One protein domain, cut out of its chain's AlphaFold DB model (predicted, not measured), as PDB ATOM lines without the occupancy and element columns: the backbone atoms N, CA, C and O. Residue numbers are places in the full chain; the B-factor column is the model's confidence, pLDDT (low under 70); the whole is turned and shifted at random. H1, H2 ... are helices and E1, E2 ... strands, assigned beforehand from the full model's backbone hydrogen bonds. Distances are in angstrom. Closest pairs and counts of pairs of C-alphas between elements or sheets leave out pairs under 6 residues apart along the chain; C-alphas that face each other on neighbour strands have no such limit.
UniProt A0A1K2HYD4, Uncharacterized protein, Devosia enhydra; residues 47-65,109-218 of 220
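AT A GLANCE: This is residues 47 to 65 and 109 to 218 of the 220 residues of an uncharacterized protein of Devosia enhydra (UniProt A0A1K2HYD4). Two four-stranded sheets, E2 E1 E5 E7 and E3 E4 E8 E6, form a sandwich, partly face to face with their strands crossed at 32 degrees. H2, H3 and H4 gather beyond one end of it, H3 farthest out, while H1 sits by edge strand E2 and grazes the second sheet. The printed part has 129 residues with four named helices and eight named strands, in the order E1 E2 H1 E3 E4 H2 H3 E5 E6 E7 H4 E8. The first sheet is mixed, the second antiparallel, and the class is mixed, helices and strands. The whole is compact, with a radius of gyration of the C-alphas of 15.9 A, yet elongated, spanning 54 by 31 by 23 A.

HOW THE PARTS SIT: E1, residues 47 to 53, and E2, residues 58 to 65, form an antiparallel hairpin, with N 50 and O 62 within hydrogen-bond range at 2.8 A. H1, residues 111 to 117, is on their sheet and only just over E2, on which 3 of its C-alphas fall; the closest C-alphas are those of Thr 58 and Tyr 111, 5.8 A apart. E3, residues 123 to 129, and E4, residues 132 to 138, form another antiparallel hairpin, with N 126 and O 134 at 2.9 A. H2, residues 142 to 149, and H3, residues 154 to 163, are apart. E5, residues 168 to 174, is parallel to E1 at 6 degrees, with N 49 and O 170 at 2.8 A. E6, residues 177 to 181, precedes E7, residues 191 to 197, which is antiparallel to E5, with N 171 and O 194 at 2.9 A. H4, residues 198 to 202, touches H2, the closest C-alphas being those of Ala 147 and Ile 202, 5.7 A apart. E8, residues 211 to 217, is antiparallel to E4, with N 135 and O 214 at 2.9 A, and to E6, with N 215 and O 180 at 2.8 A. The facing parts of the two sheets are 9.4 A apart centre to centre. In H1, H2, H3 and H4 every O i to N i+4 pair is within hydrogen-bond range.

IN THESE COORDINATES: E1 begins at C-alpha 47 (-11.652, -51.855, -43.563). E2 measures 23.1 A, E7 20.2 A, E4 20.1 A and H3 14.3 A from first to last C-alpha. E8 ends at C-alpha 217 (-27.081, -33.193, -35.751).

THE WHOLE: The C-alphas of Pro 130 and Gln 155, the two farthest apart, are 54.2 A apart. Residues 66 to 108 are not printed; C-alphas 65 and 109 are 20.8 A apart across the cut. Of the links printed whole, none is long. The model's pLDDT is under 70 at residues 117 to 122 and 140 to 152.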
ATOM      1  N   MET A  47     -11.957 -53.228 -43.926       87.25
ATOM      2  CA  MET A  47     -11.652 -51.855 -43.563       87.25
ATOM      3  C   MET A  47     -12.926 -51.192 -43.076       87.25
ATOM      4  O   MET A  47     -13.957 -51.244 -43.740       87.25
ATOM      5  N   THR A  48     -12.862 -50.579 -41.906       90.44
ATOM      6  CA  THR A  48     -13.959 -49.791 -41.355       90.44
ATOM      7  C   THR A  48     -13.462 -48.382 -41.107       90.44
ATOM      8  O   THR A  48     -12.461 -48.202 -40.422       90.44
ATOM      9  N   MET A  49     -14.155 -47.406 -41.677       90.88
ATOM     10  CA  MET A  49     -13.892 -45.983 -41.521       90.88
ATOM     11  C   MET A  49     -15.099 -45.346 -40.848       90.88
ATOM     12  O   MET A  49     -16.186 -45.296 -41.428       90.88
ATOM     13  N   ASP A  50     -14.896 -44.850 -39.636       93.31
ATOM     14  CA  ASP A  50     -15.912 -44.133 -38.879       93.31
ATOM     15  C   ASP A  50     -15.523 -42.674 -38.787       93.31
ATOM     16  O   ASP A  50     -14.448 -42.348 -38.288       93.31
ATOM     17  N   LEU A  51     -16.427 -41.797 -39.205       93.62
ATOM     18  CA  LEU A  51     -16.312 -40.373 -38.960       93.62
ATOM     19  C   LEU A  51     -17.397 -39.937 -37.969       93.62
ATOM     20  O   LEU A  51     -18.559 -39.730 -38.332       93.62
ATOM     21  N   ASP A  52     -17.002 -39.791 -36.707       95.00
ATOM     22  CA  ASP A  52     -17.831 -39.247 -35.635       95.00
ATOM     23  C   ASP A  52     -17.785 -37.716 -35.659       95.00
ATOM     24  O   ASP A  52     -16.770 -37.092 -35.344       95.00
ATOM     25  N   ILE A  53     -18.911 -37.089 -35.980       94.94
ATOM     26  CA  ILE A  53     -19.072 -35.638 -35.982       94.94
ATOM     27  C   ILE A  53     -19.389 -35.171 -34.561       94.94
ATOM     28  O   ILE A  53     -20.514 -35.292 -34.066       94.94
ATOM     29  N   LEU A  54     -18.362 -34.642 -33.895       94.75
ATOM     30  CA  LEU A  54     -18.421 -34.271 -32.484       94.75
ATOM     31  C   LEU A  54     -19.066 -32.897 -32.285       94.75
ATOM     32  O   LEU A  54     -19.871 -32.732 -31.370       94.75
ATOM     33  N   SER A  55     -18.737 -31.931 -33.146       94.62
ATOM     34  CA  SER A  55     -19.278 -30.567 -33.128       94.62
ATOM     35  C   SER A  55     -19.357 -29.982 -34.544       94.62
ATOM     36  O   SER A  55     -19.119 -30.682 -35.520       94.62
ATOM     37  N   GLU A  56     -19.670 -28.690 -34.669       94.12
ATOM     38  CA  GLU A  56     -19.625 -27.973 -35.954       94.12
ATOM     39  C   GLU A  56     -18.209 -27.780 -36.511       94.12
ATOM     40  O   GLU A  56     -18.069 -27.373 -37.661       94.12
ATOM     41  N   THR A  57     -17.166 -27.999 -35.705       92.94
ATOM     42  CA  THR A  57     -15.772 -27.751 -36.109       92.94
ATOM     43  C   THR A  57     -14.829 -28.898 -35.779       92.94
ATOM     44  O   THR A  57     -13.636 -28.781 -36.049       92.94
ATOM     45  N   THR A  58     -15.319 -29.968 -35.151       94.19
ATOM     46  CA  THR A  58     -14.492 -31.093 -34.711       94.19
ATOM     47  C   THR A  58     -15.139 -32.428 -35.022       94.19
ATOM     48  O   THR A  58     -16.364 -32.577 -34.997       94.19
ATOM     49  N   ALA A  59     -14.290 -33.417 -35.263       94.38
ATOM     50  CA  ALA A  59     -14.684 -34.793 -35.482       94.38
ATOM     51  C   ALA A  59     -13.620 -35.755 -34.948       94.38
ATOM     52  O   ALA A  59     -12.548 -35.345 -34.490       94.38
ATOM     53  N   ARG A  60     -13.946 -37.041 -34.996       93.75
ATOM     54  CA  ARG A  60     -13.021 -38.141 -34.775       93.75
ATOM     55  C   ARG A  60     -13.132 -39.106 -35.948       93.75
ATOM     56  O   ARG A  60     -14.208 -39.644 -36.184       93.75
ATOM     57  N   SER A  61     -12.027 -39.316 -36.650       92.19
ATOM     58  CA  SER A  61     -11.860 -40.400 -37.613       92.19
ATOM     59  C   SER A  61     -11.318 -41.623 -36.878       92.19
ATOM     60  O   SER A  61     -10.349 -41.519 -36.122       92.19
ATOM     61  N   THR A  62     -11.970 -42.769 -37.044       92.44
ATOM     62  CA  THR A  62     -11.487 -44.065 -36.562       92.44
ATOM     63  C   THR A  62     -11.411 -45.019 -37.737       92.44
ATOM     64  O   THR A  62     -12.433 -45.382 -38.316       92.44
ATOM     65  N   ILE A  63     -10.198 -45.446 -38.066       90.62
ATOM     66  CA  ILE A  63      -9.943 -46.397 -39.141       90.62
ATOM     67  C   ILE A  63      -9.498 -47.707 -38.508       90.62
ATOM     68  O   ILE A  63      -8.495 -47.757 -37.796       90.62
ATOM     69  N   VAL A  64     -10.245 -48.774 -38.770       91.06
ATOM     70  CA  VAL A  64      -9.905 -50.133 -38.351       91.06
ATOM     71  C   VAL A  64      -9.619 -50.957 -39.589       91.06
ATOM     72  O   VAL A  64     -10.470 -51.112 -40.462       91.06
ATOM     73  N   GLN A  65      -8.413 -51.498 -39.647       89.44
ATOM     74  CA  GLN A  65      -7.955 -52.375 -40.710       89.44
ATOM     75  C   GLN A  65      -7.743 -53.763 -40.126       89.44
ATOM     76  O   GLN A  65      -6.999 -53.915 -39.158       89.44
ATOM     77  N   GLY A 109      -9.782 -34.165 -33.772       92.38
ATOM     78  CA  GLY A 109      -9.372 -32.777 -33.896       92.38
ATOM     79  C   GLY A 109     -10.359 -31.950 -34.699       92.38
ATOM     80  O   GLY A 109     -11.552 -32.263 -34.772       92.38
ATOM     81  N   SER A 110      -9.858 -30.867 -35.285       93.06
ATOM     82  CA  SER A 110     -10.602 -30.135 -36.305       93.06
ATOM     83  C   SER A 110     -10.685 -30.942 -37.601       93.06
ATOM     84  O   SER A 110      -9.888 -31.851 -37.819       93.06
ATOM     85  N   TYR A 111     -11.615 -30.598 -38.494       88.50
ATOM     86  CA  TYR A 111     -11.687 -31.260 -39.806       88.50
ATOM     87  C   TYR A 111     -10.376 -31.150 -40.592       88.50
ATOM     88  O   TYR A 111      -9.951 -32.128 -41.190       88.50
ATOM     89  N   ALA A 112      -9.680 -30.014 -40.482       85.88
ATOM     90  CA  ALA A 112      -8.378 -29.817 -41.111       85.88
ATOM     91  C   ALA A 112      -7.287 -30.738 -40.535       85.88
ATOM     92  O   ALA A 112      -6.383 -31.140 -41.261       85.88
ATOM     93  N   ASP A 113      -7.356 -31.078 -39.241       85.44
ATOM     94  CA  ASP A 113      -6.406 -32.018 -38.631       85.44
ATOM     95  C   ASP A 113      -6.646 -33.449 -39.134       85.44
ATOM     96  O   ASP A 113      -5.695 -34.211 -39.289       85.44
ATOM     97  N   ILE A 114      -7.908 -33.803 -39.399       82.62
ATOM     98  CA  ILE A 114      -8.298 -35.114 -39.936       82.62
ATOM     99  C   ILE A 114      -7.893 -35.228 -41.411       82.62
ATOM    100  O   ILE A 114      -7.215 -36.181 -41.773       82.62
ATOM    101  N   GLU A 115      -8.221 -34.233 -42.242       79.25
ATOM    102  CA  GLU A 115      -7.820 -34.184 -43.661       79.25
ATOM    103  C   GLU A 115      -6.294 -34.272 -43.829       79.25
ATOM    104  O   GLU A 115      -5.794 -34.988 -44.692       79.25
ATOM    105  N   ALA A 116      -5.536 -33.585 -42.967       73.69
ATOM    106  CA  ALA A 116      -4.077 -33.632 -42.992       73.69
ATOM    107  C   ALA A 116      -3.495 -34.986 -42.549       73.69
ATOM    108  O   ALA A 116      -2.355 -35.289 -42.896       73.69
ATOM    109  N   ALA A 117      -4.229 -35.769 -41.754       68.06
ATOM    110  CA  ALA A 117      -3.779 -37.072 -41.270       68.06
ATOM    111  C   ALA A 117      -4.072 -38.206 -42.260       68.06
ATOM    112  O   ALA A 117      -3.291 -39.152 -42.332       68.06
ATOM    113  N   ASP A 118      -5.156 -38.089 -43.029       65.00
ATOM    114  CA  ASP A 118      -5.566 -39.095 -44.015       65.00
ATOM    115  C   ASP A 118      -4.886 -38.901 -45.390       65.00
ATOM    116  O   ASP A 118      -5.154 -39.668 -46.315       65.00
ATOM    117  N   ASP A 119      -3.997 -37.898 -45.534       53.56
ATOM    118  CA  ASP A 119      -3.240 -37.554 -46.761       53.56
ATOM    119  C   ASP A 119      -4.130 -37.454 -48.030       53.56
ATOM    120  O   ASP A 119      -3.658 -37.545 -49.169       53.56
ATOM    121  N   ALA A 120      -5.434 -37.231 -47.834       48.69
ATOM    122  CA  ALA A 120      -6.466 -37.234 -48.858       48.69
ATOM    123  C   ALA A 120      -7.521 -36.160 -48.560       48.69
ATOM    124  O   ALA A 120      -8.076 -36.107 -47.460       48.69
ATOM    125  N   ASP A 121      -7.858 -35.363 -49.580       55.00
ATOM    126  CA  ASP A 121      -9.025 -34.465 -49.614       55.00
ATOM    127  C   ASP A 121     -10.320 -35.308 -49.671       55.00
ATOM    128  O   ASP A 121     -11.021 -35.357 -50.685       55.00
ATOM    129  N   SER A 122     -10.585 -36.082 -48.617       69.56
ATOM    130  CA  SER A 122     -11.536 -37.196 -48.657       69.56
ATOM    131  C   SER A 122     -12.980 -36.780 -48.373       69.56
ATOM    132  O   SER A 122     -13.902 -37.482 -48.795       69.56
ATOM    133  N   PHE A 123     -13.210 -35.627 -47.730       81.06
ATOM    134  CA  PHE A 123     -14.556 -35.132 -47.451       81.06
ATOM    135  C   PHE A 123     -14.667 -33.605 -47.384       81.06
ATOM    136  O   PHE A 123     -13.737 -32.902 -47.021       81.06
ATOM    137  N   ASP A 124     -15.857 -33.096 -47.694       88.38
ATOM    138  CA  ASP A 124     -16.265 -31.707 -47.516       88.38
ATOM    139  C   ASP A 124     -17.222 -31.587 -46.320       88.38
ATOM    140  O   ASP A 124     -18.137 -32.404 -46.144       88.38
ATOM    141  N   VAL A 125     -17.073 -30.511 -45.540       91.06
ATOM    142  CA  VAL A 125     -17.947 -30.200 -44.401       91.06
ATOM    143  C   VAL A 125     -18.666 -28.868 -44.585       91.06
ATOM    144  O   VAL A 125     -18.049 -27.838 -44.852       91.06
ATOM    145  N   ALA A 126     -19.983 -28.862 -44.372       94.00
ATOM    146  CA  ALA A 126     -20.799 -27.653 -44.410       94.00
ATOM    147  C   ALA A 126     -21.772 -27.575 -43.226       94.00
ATOM    148  O   ALA A 126     -22.588 -28.471 -43.011       94.00
ATOM    149  N   VAL A 127     -21.756 -26.459 -42.492       95.25
ATOM    150  CA  VAL A 127     -22.790 -26.159 -41.490       95.25
ATOM    151  C   VAL A 127     -24.067 -25.733 -42.216       95.25
ATOM    152  O   VAL A 127     -24.109 -24.688 -42.864       95.25
ATOM    153  N   VAL A 128     -25.118 -26.548 -42.119       95.69
ATOM    154  CA  VAL A 128     -26.410 -26.299 -42.784       95.69
ATOM    155  C   VAL A 128     -27.268 -25.347 -41.951       95.69
ATOM    156  O   VAL A 128     -27.978 -24.490 -42.476       95.69
ATOM    157  N   SER A 129     -27.208 -25.503 -40.630       94.00
ATOM    158  CA  SER A 129     -27.847 -24.639 -39.637       94.00
ATOM    159  C   SER A 129     -27.179 -24.861 -38.273       94.00
ATOM    160  O   SER A 129     -26.440 -25.838 -38.141       94.00
ATOM    161  N   PRO A 130     -27.427 -24.021 -37.251       94.88
ATOM    162  CA  PRO A 130     -26.817 -24.214 -35.935       94.88
ATOM    163  C   PRO A 130     -27.065 -25.622 -35.365       94.88
ATOM    164  O   PRO A 130     -28.210 -26.053 -35.209       94.88
ATOM    165  N   GLY A 131     -25.987 -26.333 -35.049       94.75
ATOM    166  CA  GLY A 131     -25.965 -27.704 -34.551       94.75
ATOM    167  C   GLY A 131     -26.233 -28.780 -35.607       94.75
ATOM    168  O   GLY A 131     -26.504 -29.920 -35.230       94.75
ATOM    169  N   VAL A 132     -26.207 -28.444 -36.901       97.06
ATOM    170  CA  VAL A 132     -26.460 -29.375 -38.011       97.06
ATOM    171  C   VAL A 132     -25.391 -29.237 -39.087       97.06
ATOM    172  O   VAL A 132     -25.220 -28.172 -39.686       97.06
ATOM    173  N   VAL A 133     -24.729 -30.350 -39.382       96.62
ATOM    174  CA  VAL A 133     -23.600 -30.427 -40.309       96.62
ATOM    175  C   VAL A 133     -23.919 -31.416 -41.424       96.62
ATOM    176  O   VAL A 133     -24.482 -32.481 -41.178       96.62
ATOM    177  N   ARG A 134     -23.557 -31.062 -42.656       96.31
ATOM    178  CA  ARG A 134     -23.506 -31.964 -43.805       96.31
ATOM    179  C   ARG A 134     -22.059 -32.362 -44.053       96.31
ATOM    180  O   ARG A 134     -21.206 -31.488 -44.189       96.31
ATOM    181  N   ILE A 135     -21.835 -33.661 -44.163       93.69
ATOM    182  CA  ILE A 135     -20.572 -34.266 -44.572       93.69
ATOM    183  C   ILE A 135     -20.772 -34.880 -45.949       93.69
ATOM    184  O   ILE A 135     -21.803 -35.519 -46.174       93.69
ATOM    185  N   THR A 136     -19.821 -34.671 -46.855       92.50
ATOM    186  CA  THR A 136     -19.853 -35.225 -48.215       92.50
ATOM    187  C   THR A 136     -18.504 -35.851 -48.551       92.50
ATOM    188  O   THR A 136     -17.512 -35.140 -48.556       92.50
ATOM    189  N   PHE A 137     -18.458 -37.145 -48.848       87.00
ATOM    190  CA  PHE A 137     -17.273 -37.838 -49.358       87.00
ATOM    191  C   PHE A 137     -17.378 -37.977 -50.871       87.00
ATOM    192  O   PHE A 137     -18.429 -38.374 -51.378       87.00
ATOM    193  N   ARG A 138     -16.291 -37.697 -51.591       83.12
ATOM    194  CA  ARG A 138     -16.221 -37.920 -53.041       83.12
ATOM    195  C   ARG A 138     -15.615 -39.292 -53.294       83.12
ATOM    196  O   ARG A 138     -14.512 -39.570 -52.839       83.12
ATOM    197  N   THR A 139     -16.330 -40.153 -54.004       74.50
ATOM    198  CA  THR A 139     -15.913 -41.549 -54.240       74.50
ATOM    199  C   THR A 139     -15.305 -41.756 -55.627       74.50
ATOM    200  O   THR A 139     -14.775 -42.832 -55.906       74.50
ATOM    201  N   GLU A 140     -15.342 -40.726 -56.483       65.19
ATOM    202  CA  GLU A 140     -14.876 -40.766 -57.874       65.19
ATOM    203  C   GLU A 140     -13.424 -41.274 -58.016       65.19
ATOM    204  O   GLU A 140     -13.090 -41.914 -59.013       65.19
ATOM    205  N   SER A 141     -12.560 -41.034 -57.020       59.62
ATOM    206  CA  SER A 141     -11.168 -41.511 -57.011       59.62
ATOM    207  C   SER A 141     -11.021 -42.972 -56.570       59.62
ATOM    208  O   SER A 141     -10.211 -43.700 -57.149       59.62
ATOM    209  N   VAL A 142     -11.841 -43.437 -55.623       63.28
ATOM    210  CA  VAL A 142     -11.676 -44.728 -54.926       63.28
ATOM    211  C   VAL A 142     -11.812 -45.918 -55.880       63.28
ATOM    212  O   VAL A 142     -10.989 -46.833 -55.873       63.28
ATOM    213  N   GLY A 143     -12.826 -45.903 -56.750       58.56
ATOM    214  CA  GLY A 143     -13.053 -47.002 -57.697       58.56
ATOM    215  C   GLY A 143     -11.936 -47.141 -58.738       58.56
ATOM    216  O   GLY A 143     -11.599 -48.250 -59.150       58.56
ATOM    217  N   SER A 144     -11.333 -46.021 -59.144       58.59
ATOM    218  CA  SER A 144     -10.283 -46.002 -60.167       58.59
ATOM    219  C   SER A 144      -8.931 -46.506 -59.655       58.59
ATOM    220  O   SER A 144      -8.200 -47.156 -60.403       58.59
ATOM    221  N   GLU A 145      -8.624 -46.264 -58.380       61.50
ATOM    222  CA  GLU A 145      -7.384 -46.708 -57.740       61.50
ATOM    223  C   GLU A 145      -7.413 -48.216 -57.468       61.50
ATOM    224  O   GLU A 145      -6.497 -48.928 -57.878       61.50
ATOM    225  N   ILE A 146      -8.513 -48.733 -56.912       61.03
ATOM    226  CA  ILE A 146      -8.668 -50.169 -56.624       61.03
ATOM    227  C   ILE A 146      -8.633 -51.005 -57.914       61.03
ATOM    228  O   ILE A 146      -7.988 -52.054 -57.972       61.03
ATOM    229  N   ALA A 147      -9.289 -50.535 -58.981       56.88
ATOM    230  CA  ALA A 147      -9.286 -51.228 -60.269       56.88
ATOM    231  C   ALA A 147      -7.890 -51.262 -60.920       56.88
ATOM    232  O   ALA A 147      -7.544 -52.238 -61.589       56.88
ATOM    233  N   ALA A 148      -7.072 -50.225 -60.716       59.22
ATOM    234  CA  ALA A 148      -5.713 -50.166 -61.249       59.22
ATOM    235  C   ALA A 148      -4.757 -51.162 -60.561       59.22
ATOM    236  O   ALA A 148      -3.793 -51.614 -61.184       59.22
ATOM    237  N   GLU A 149      -5.026 -51.539 -59.307       59.25
ATOM    238  CA  GLU A 149      -4.182 -52.446 -58.518       59.25
ATOM    239  C   GLU A 149      -4.469 -53.943 -58.751       59.25
ATOM    240  O   GLU A 149      -3.585 -54.775 -58.533       59.25
ATOM    241  N   GLY A 150      -5.661 -54.309 -59.243       57.47
ATOM    242  CA  GLY A 150      -6.073 -55.708 -59.458       57.47
ATOM    243  C   GLY A 150      -5.332 -56.453 -60.582       57.47
ATOM    244  O   GLY A 150      -5.275 -57.684 -60.591       57.47
ATOM    245  N   GLY A 151      -4.702 -55.722 -61.506       61.66
ATOM    246  CA  GLY A 151      -4.030 -56.289 -62.678       61.66
ATOM    247  C   GLY A 151      -4.994 -56.831 -63.748       61.66
ATOM    248  O   GLY A 151      -6.181 -57.030 -63.521       61.66
ATOM    249  N   GLU A 152      -4.484 -57.067 -64.961       65.38
ATOM    250  CA  GLU A 152      -5.308 -57.457 -66.127       65.38
ATOM    251  C   GLU A 152      -5.322 -58.978 -66.401       65.38
ATOM    252  O   GLU A 152      -6.009 -59.444 -67.311       65.38
ATOM    253  N   ASP A 153      -4.549 -59.773 -65.648       76.94
ATOM    254  CA  ASP A 153      -4.439 -61.221 -65.863       76.94
ATOM    255  C   ASP A 153      -5.604 -61.982 -65.190       76.94
ATOM    256  O   ASP A 153      -5.762 -61.907 -63.967       76.94
ATOM    257  N   PRO A 154      -6.396 -62.781 -65.934       75.94
ATOM    258  CA  PRO A 154      -7.545 -63.497 -65.378       75.94
ATOM    259  C   PRO A 154      -7.214 -64.501 -64.263       75.94
ATOM    260  O   PRO A 154      -8.062 -64.776 -63.417       75.94
ATOM    261  N   GLN A 155      -6.020 -65.101 -64.251       77.19
ATOM    262  CA  GLN A 155      -5.615 -66.019 -63.182       77.19
ATOM    263  C   GLN A 155      -5.270 -65.255 -61.902       77.19
ATOM    264  O   GLN A 155      -5.644 -65.694 -60.815       77.19
ATOM    265  N   ILE A 156      -4.612 -64.103 -62.039       74.31
ATOM    266  CA  ILE A 156      -4.295 -63.215 -60.915       74.31
ATOM    267  C   ILE A 156      -5.585 -62.624 -60.336       74.31
ATOM    268  O   ILE A 156      -5.780 -62.684 -59.125       74.31
ATOM    269  N   MET A 157      -6.513 -62.178 -61.185       73.81
ATOM    270  CA  MET A 157      -7.813 -61.657 -60.754       73.81
ATOM    271  C   MET A 157      -8.624 -62.689 -59.974       73.81
ATOM    272  O   MET A 157      -9.129 -62.378 -58.903       73.81
ATOM    273  N   ASN A 158      -8.693 -63.941 -60.439       78.25
ATOM    274  CA  ASN A 158      -9.395 -65.000 -59.704       78.25
ATOM    275  C   ASN A 158      -8.766 -65.285 -58.333       78.25
ATOM    276  O   ASN A 158      -9.482 -65.521 -57.361       78.25
ATOM    277  N   MET A 159      -7.433 -65.256 -58.249       76.31
ATOM    278  CA  MET A 159      -6.727 -65.393 -56.979       76.31
ATOM    279  C   MET A 159      -7.077 -64.228 -56.043       76.31
ATOM    280  O   MET A 159      -7.526 -64.476 -54.928       76.31
ATOM    281  N   ILE A 160      -6.966 -62.982 -56.510       75.44
ATOM    282  CA  ILE A 160      -7.301 -61.778 -55.736       75.44
ATOM    283  C   ILE A 160      -8.769 -61.808 -55.288       75.44
ATOM    284  O   ILE A 160      -9.049 -61.669 -54.101       75.44
ATOM    285  N   THR A 161      -9.713 -62.073 -56.195       76.19
ATOM    286  CA  THR A 161     -11.149 -62.162 -55.874       76.19
ATOM    287  C   THR A 161     -11.415 -63.189 -54.775       76.19
ATOM    288  O   THR A 161     -12.158 -62.890 -53.847       76.19
ATOM    289  N   SER A 162     -10.779 -64.366 -54.829       78.94
ATOM    290  CA  SER A 162     -10.952 -65.387 -53.784       78.94
ATOM    291  C   SER A 162     -10.430 -64.948 -52.413       78.94
ATOM    292  O   SER A 162     -10.957 -65.368 -51.388       78.94
ATOM    293  N   MET A 163      -9.415 -64.081 -52.379       76.62
ATOM    294  CA  MET A 163      -8.867 -63.552 -51.132       76.62
ATOM    295  C   MET A 163      -9.787 -62.488 -50.505       76.62
ATOM    296  O   MET A 163      -9.862 -62.387 -49.282       76.62
ATOM    297  N   PHE A 164     -10.514 -61.731 -51.333       79.00
ATOM    298  CA  PHE A 164     -11.472 -60.699 -50.913       79.00
ATOM    299  C   PHE A 164     -12.921 -61.203 -50.795       79.00
ATOM    300  O   PHE A 164     -13.838 -60.428 -50.514       79.00
ATOM    301  N   GLU A 165     -13.165 -62.497 -50.998       83.31
ATOM    302  CA  GLU A 165     -14.503 -63.072 -50.886       83.31
ATOM    303  C   GLU A 165     -15.047 -62.938 -49.453       83.31
ATOM    304  O   GLU A 165     -14.385 -63.285 -48.474       83.31
ATOM    305  N   GLY A 166     -16.269 -62.409 -49.329       81.31
ATOM    306  CA  GLY A 166     -16.907 -62.146 -48.035       81.31
ATOM    307  C   GLY A 166     -16.324 -60.960 -47.260       81.31
ATOM    308  O   GLY A 166     -16.685 -60.780 -46.099       81.31
ATOM    309  N   ARG A 167     -15.445 -60.169 -47.885       85.75
ATOM    310  CA  ARG A 167     -14.779 -59.013 -47.287       85.75
ATOM    311  C   ARG A 167     -15.342 -57.692 -47.794       85.75
ATOM    312  O   ARG A 167     -15.778 -57.605 -48.948       85.75
ATOM    313  N   ALA A 168     -15.303 -56.659 -46.958       88.25
ATOM    314  CA  ALA A 168     -15.876 -55.366 -47.310       88.25
ATOM    315  C   ALA A 168     -15.128 -54.165 -46.718       88.25
ATOM    316  O   ALA A 168     -14.526 -54.226 -45.645       88.25
ATOM    317  N   MET A 169     -15.253 -53.039 -47.416       86.31
ATOM    318  CA  MET A 169     -15.018 -51.713 -46.864       86.31
ATOM    319  C   MET A 169     -16.339 -51.170 -46.316       86.31
ATOM    320  O   MET A 169     -17.359 -51.201 -47.002       86.31
ATOM    321  N   THR A 170     -16.324 -50.654 -45.095       90.75
ATOM    322  CA  THR A 170     -17.475 -50.011 -44.460       90.75
ATOM    323  C   THR A 170     -17.139 -48.564 -44.140       90.75
ATOM    324  O   THR A 170     -16.167 -48.303 -43.438       90.75
ATOM    325  N   VAL A 171     -17.951 -47.628 -44.626       90.56
ATOM    326  CA  VAL A 171     -17.839 -46.193 -44.334       90.56
ATOM    327  C   VAL A 171     -19.051 -45.766 -43.526       90.56
ATOM    328  O   VAL A 171     -20.187 -46.040 -43.923       90.56
ATOM    329  N   ARG A 172     -18.829 -45.086 -42.400       94.69
ATOM    330  CA  ARG A 172     -19.887 -44.621 -41.497       94.69
ATOM    331  C   ARG A 172     -19.719 -43.149 -41.166       94.69
ATOM    332  O   ARG A 172     -18.639 -42.705 -40.796       94.69
ATOM    333  N   ILE A 173     -20.823 -42.410 -41.238       95.31
ATOM    334  CA  ILE A 173     -20.901 -41.017 -40.789       95.31
ATOM    335  C   ILE A 173     -21.851 -40.971 -39.605       95.31
ATOM    336  O   ILE A 173     -23.024 -41.331 -39.736       95.31
ATOM    337  N   ILE A 174     -21.347 -40.540 -38.451       96.38
ATOM    338  CA  ILE A 174     -22.028 -40.680 -37.165       96.38
ATOM    339  C   ILE A 174     -22.167 -39.307 -36.513       96.38
ATOM    340  O   ILE A 174     -21.208 -38.553 -36.417       96.38
ATOM    341  N   GLY A 175     -23.362 -38.973 -36.032       96.12
ATOM    342  CA  GLY A 175     -23.611 -37.781 -35.227       96.12
ATOM    343  C   GLY A 175     -24.391 -38.098 -33.952       96.12
ATOM    344  O   GLY A 175     -24.339 -39.202 -33.390       96.12
ATOM    345  N   SER A 176     -25.132 -37.102 -33.468       96.50
ATOM    346  CA  SER A 176     -26.121 -37.296 -32.403       96.50
ATOM    347  C   SER A 176     -27.469 -37.783 -32.943       96.50
ATOM    348  O   SER A 176     -28.154 -38.536 -32.257       96.50
ATOM    349  N   GLU A 177     -27.825 -37.399 -34.170       97.38
ATOM    350  CA  GLU A 177     -29.065 -37.771 -34.860       97.38
ATOM    351  C   GLU A 177     -28.855 -37.660 -36.377       97.38
ATOM    352  O   GLU A 177     -28.318 -36.654 -36.851       97.38
ATOM    353  N   LEU A 178     -29.294 -38.659 -37.143       97.81
ATOM    354  CA  LEU A 178     -29.335 -38.600 -38.602       97.81
ATOM    355  C   LEU A 178     -30.558 -37.805 -39.073       97.81
ATOM    356  O   LEU A 178     -31.685 -38.092 -38.674       97.81
ATOM    357  N   ILE A 179     -30.343 -36.848 -39.976       97.69
ATOM    358  CA  ILE A 179     -31.408 -36.033 -40.576       97.69
ATOM    359  C   ILE A 179     -31.687 -36.478 -42.013       97.69
ATOM    360  O   ILE A 179     -32.844 -36.652 -42.391       97.69
ATOM    361  N   GLU A 180     -30.639 -36.656 -42.818       97.38
ATOM    362  CA  GLU A 180     -30.749 -36.990 -44.241       97.38
ATOM    363  C   GLU A 180     -29.484 -37.709 -44.725       97.38
ATOM    364  O   GLU A 180     -28.394 -37.423 -44.236       97.38
ATOM    365  N   THR A 181     -29.603 -38.622 -45.687       97.56
ATOM    366  CA  THR A 181     -28.462 -39.306 -46.312       97.56
ATOM    367  C   THR A 181     -28.876 -39.974 -47.626       97.56
ATOM    368  O   THR A 181     -30.059 -40.259 -47.823       97.56
ATOM    369  N   ASN A 182     -27.905 -40.260 -48.495       95.06
ATOM    370  CA  ASN A 182     -28.042 -41.211 -49.605       95.06
ATOM    371  C   ASN A 182     -27.454 -42.606 -49.295       95.06
ATOM    372  O   ASN A 182     -27.458 -43.473 -50.164       95.06
ATOM    373  N   MET A 183     -26.958 -42.821 -48.075       94.50
ATOM    374  CA  MET A 183     -26.420 -44.086 -47.571       94.50
ATOM    375  C   MET A 183     -27.512 -44.885 -46.834       94.50
ATOM    376  O   MET A 183     -28.663 -44.454 -46.732       94.50
ATOM    377  N   THR A 184     -27.168 -46.052 -46.287       96.75
ATOM    378  CA  THR A 184     -28.106 -46.851 -45.484       96.75
ATOM    379  C   THR A 184     -28.174 -46.302 -44.054       96.75
ATOM    380  O   THR A 184     -27.149 -46.262 -43.381       96.75
ATOM    381  N   PRO A 185     -29.341 -45.880 -43.532       97.62
ATOM    382  CA  PRO A 185     -29.446 -45.420 -42.147       97.62
ATOM    383  C   PRO A 185     -29.102 -46.521 -41.138       97.62
ATOM    384  O   PRO A 185     -29.594 -47.646 -41.252       97.62
ATOM    385  N   MET A 186     -28.327 -46.183 -40.108       97.00
ATOM    386  CA  MET A 186     -28.020 -47.102 -39.011       97.00
ATOM    387  C   MET A 186     -29.238 -47.313 -38.099       97.00
ATOM    388  O   MET A 186     -30.073 -46.424 -37.915       97.00
ATOM    389  N   ALA A 187     -29.325 -48.488 -37.472       95.88
ATOM    390  CA  ALA A 187     -30.469 -48.878 -36.641       95.88
ATOM    391  C   ALA A 187     -30.680 -47.997 -35.394       95.88
ATOM    392  O   ALA A 187     -31.794 -47.922 -34.874       95.88
ATOM    393  N   ASP A 188     -29.626 -47.343 -34.903       94.38
ATOM    394  CA  ASP A 188     -29.684 -46.432 -33.759       94.38
ATOM    395  C   ASP A 188     -30.154 -45.013 -34.133       94.38
ATOM    396  O   ASP A 188     -30.361 -44.184 -33.247       94.38
ATOM    397  N   GLY A 189     -30.337 -44.736 -35.430       95.31
ATOM    398  CA  GLY A 189     -30.763 -43.439 -35.954       95.31
ATOM    399  C   GLY A 189     -29.724 -42.327 -35.808       95.31
ATOM    400  O   GLY A 189     -30.059 -41.160 -36.000       95.31
ATOM    401  N   ARG A 190     -28.474 -42.647 -35.451       96.75
ATOM    402  CA  ARG A 190     -27.430 -41.644 -35.183       96.75
ATOM    403  C   ARG A 190     -26.596 -41.286 -36.401       96.75
ATOM    404  O   ARG A 190     -25.884 -40.285 -36.377       96.75
ATOM    405  N   GLY A 191     -26.672 -42.083 -37.454       96.25
ATOM    406  CA  GLY A 191     -25.891 -41.869 -38.657       96.25
ATOM    407  C   GLY A 191     -26.242 -42.861 -39.749       96.25
ATOM    408  O   GLY A 191     -27.287 -43.515 -39.694       96.25
ATOM    409  N   ALA A 192     -25.369 -42.958 -40.740       97.19
ATOM    410  CA  ALA A 192     -25.574 -43.791 -41.912       97.19
ATOM    411  C   ALA A 192     -24.297 -44.539 -42.297       97.19
ATOM    412  O   ALA A 192     -23.191 -44.090 -41.995       97.19
ATOM    413  N   GLU A 193     -24.472 -45.675 -42.963       95.12
ATOM    414  CA  GLU A 193     -23.413 -46.581 -43.376       95.12
ATOM    415  C   GLU A 193     -23.516 -46.944 -44.860       95.12
ATOM    416  O   GLU A 193     -24.604 -47.085 -45.429       95.12
ATOM    417  N   LEU A 194     -22.356 -47.112 -45.481       92.44
ATOM    418  CA  LEU A 194     -22.207 -47.770 -46.765       92.44
ATOM    419  C   LEU A 194     -21.251 -48.942 -46.579       92.44
ATOM    420  O   LEU A 194     -20.135 -48.762 -46.098       92.44
ATOM    421  N   VAL A 195     -21.684 -50.122 -47.009       91.44
ATOM    422  CA  VAL A 195     -20.862 -51.328 -47.047       91.44
ATOM    423  C   VAL A 195     -20.615 -51.674 -48.509       91.44
ATOM    424  O   VAL A 195     -21.561 -51.902 -49.261       91.44
ATOM    425  N   MET A 196     -19.350 -51.706 -48.911       87.94
ATOM    426  CA  MET A 196     -18.910 -52.036 -50.263       87.94
ATOM    427  C   MET A 196     -18.124 -53.340 -50.222       87.94
ATOM    428  O   MET A 196     -17.072 -53.417 -49.586       87.94
ATOM    429  N   ALA A 197     -18.616 -54.373 -50.901       87.94
ATOM    430  CA  ALA A 197     -17.862 -55.609 -51.046       87.94
ATOM    431  C   ALA A 197     -16.644 -55.364 -51.944       87.94
ATOM    432  O   ALA A 197     -16.766 -54.819 -53.044       87.94
ATOM    433  N   PHE A 198     -15.466 -55.811 -51.510       82.81
ATOM    434  CA  PHE A 198     -14.251 -55.658 -52.314       82.81
ATOM    435  C   PHE A 198     -14.353 -56.393 -53.653       82.81
ATOM    436  O   PHE A 198     -13.853 -55.914 -54.664       82.81
ATOM    437  N   THR A 199     -15.059 -57.522 -53.686       82.38
ATOM    438  CA  THR A 199     -15.308 -58.286 -54.916       82.38
ATOM    439  C   THR A 199     -16.099 -57.494 -55.954       82.38
ATOM    440  O   THR A 199     -15.746 -57.538 -57.131       82.38
ATOM    441  N   ASP A 200     -17.098 -56.716 -55.534       84.00
ATOM    442  CA  ASP A 200     -17.876 -55.861 -56.435       84.00
ATOM    443  C   ASP A 200     -17.054 -54.662 -56.927       84.00
ATOM    444  O   ASP A 200     -17.162 -54.274 -58.093       84.00
ATOM    445  N   LEU A 201     -16.199 -54.095 -56.066       79.94
ATOM    446  CA  LEU A 201     -15.282 -53.011 -56.435       79.94
ATOM    447  C   LEU A 201     -14.262 -53.485 -57.483       79.94
ATOM    448  O   LEU A 201     -14.100 -52.851 -58.521       79.94
ATOM    449  N   ILE A 202     -13.638 -54.643 -57.253       77.00
ATOM    450  CA  ILE A 202     -12.660 -55.259 -58.165       77.00
ATOM    451  C   ILE A 202     -13.307 -55.643 -59.503       77.00
ATOM    452  O   ILE A 202     -12.691 -55.502 -60.559       77.00
ATOM    453  N   ALA A 203     -14.552 -56.124 -59.481       77.75
ATOM    454  CA  ALA A 203     -15.298 -56.464 -60.690       77.75
ATOM    455  C   ALA A 203     -15.825 -55.231 -61.451       77.75
ATOM    456  O   ALA A 203     -16.327 -55.381 -62.568       77.75
ATOM    457  N   GLY A 204     -15.737 -54.030 -60.866       75.94
ATOM    458  CA  GLY A 204     -16.330 -52.811 -61.416       75.94
ATOM    459  C   GLY A 204     -17.862 -52.851 -61.451       75.94
ATOM    460  O   GLY A 204     -18.477 -52.194 -62.289       75.94
ATOM    461  N   THR A 205     -18.478 -53.663 -60.591       80.38
ATOM    462  CA  THR A 205     -19.935 -53.842 -60.491       80.38
ATOM    463  C   THR A 205     -20.530 -53.201 -59.245       80.38
ATOM    464  O   THR A 205     -21.752 -53.209 -59.098       80.38
ATOM    465  N   ALA A 206     -19.697 -52.666 -58.351       78.62
ATOM    466  CA  ALA A 206     -20.155 -51.939 -57.179       78.62
ATOM    467  C   ALA A 206     -20.951 -50.694 -57.594       78.62
ATOM    468  O   ALA A 206     -20.481 -49.868 -58.376       78.62
ATOM    469  N   ASP A 207     -22.153 -50.564 -57.041       75.69
ATOM    470  CA  ASP A 207     -22.998 -49.381 -57.200       75.69
ATOM    471  C   ASP A 207     -22.561 -48.321 -56.182       75.69
ATOM    472  O   ASP A 207     -23.141 -48.183 -55.103       75.69
ATOM    473  N   VAL A 208     -21.446 -47.650 -56.483       78.00
ATOM    474  CA  VAL A 208     -20.902 -46.574 -55.651       78.00
ATOM    475  C   VAL A 208     -21.351 -45.240 -56.248       78.00
ATOM    476  O   VAL A 208     -20.946 -44.920 -57.365       78.00
ATOM    477  N   PRO A 209     -22.189 -44.456 -55.549       82.81
ATOM    478  CA  PRO A 209     -22.575 -43.135 -56.029       82.81
ATOM    479  C   PRO A 209     -21.371 -42.191 -55.987       82.81
ATOM    480  O   PRO A 209     -20.575 -42.289 -55.056       82.81
ATOM    481  N   ASP A 210     -21.291 -41.256 -56.940       83.00
ATOM    482  CA  ASP A 210     -20.188 -40.282 -57.095       83.00
ATOM    483  C   ASP A 210     -19.868 -39.506 -55.799       83.00
ATOM    484  O   ASP A 210     -18.722 -39.144 -55.518       83.00
ATOM    485  N   GLU A 211     -20.895 -39.289 -54.973       87.31
ATOM    486  CA  GLU A 211     -20.776 -38.718 -53.639       87.31
ATOM    487  C   GLU A 211     -21.569 -39.524 -52.602       87.31
ATOM    488  O   GLU A 211     -22.694 -39.970 -52.845       87.31
ATOM    489  N   LEU A 212     -21.008 -39.652 -51.403       90.56
ATOM    490  CA  LEU A 212     -21.712 -40.114 -50.208       90.56
ATOM    491  C   LEU A 212     -21.953 -38.921 -49.310       90.56
ATOM    492  O   LEU A 212     -21.029 -38.156 -49.055       90.56
ATOM    493  N   TYR A 213     -23.166 -38.761 -48.792       94.62
ATOM    494  CA  TYR A 213     -23.429 -37.690 -47.846       94.62
ATOM    495  C   TYR A 213     -24.300 -38.129 -46.683       94.62
ATOM    496  O   TYR A 213     -25.205 -38.957 -46.807       94.62
ATOM    497  N   ALA A 214     -24.075 -37.472 -45.551       97.12
ATOM    498  CA  ALA A 214     -24.992 -37.488 -44.428       97.12
ATOM    499  C   ALA A 214     -25.116 -36.083 -43.838       97.12
ATOM    500  O   ALA A 214     -24.139 -35.352 -43.674       97.12
ATOM    501  N   VAL A 215     -26.348 -35.707 -43.518       97.75
ATOM    502  CA  VAL A 215     -26.683 -34.531 -42.723       97.75
ATOM    503  C   VAL A 215     -27.017 -35.027 -41.329       97.75
ATOM    504  O   VAL A 215     -27.962 -35.797 -41.146       97.75
ATOM    505  N   VAL A 216     -26.239 -34.590 -40.347       97.50
ATOM    506  CA  VAL A 216     -26.357 -35.039 -38.963       97.50
ATOM    507  C   VAL A 216     -26.463 -33.855 -38.017       97.50
ATOM    508  O   VAL A 216     -25.914 -32.774 -38.249       97.50
ATOM    509  N   ARG A 217     -27.175 -34.064 -36.915       97.25
ATOM    510  CA  ARG A 217     -27.081 -33.193 -35.751       97.25
ATOM    511  C   ARG A 217     -25.788 -33.505 -35.001       97.25
ATOM    512  O   ARG A 217     -25.390 -34.664 -34.901       97.25
ATOM    513  N   VAL A 218     -25.170 -32.476 -34.435       94.25
ATOM    514  CA  VAL A 218     -23.972 -32.605 -33.593       94.25
ATOM    515  C   VAL A 218     -24.312 -32.353 -32.128       94.25
ATOM    516  O   VAL A 218     -25.376 -31.814 -31.809       94.25
TER     517      VAL A 218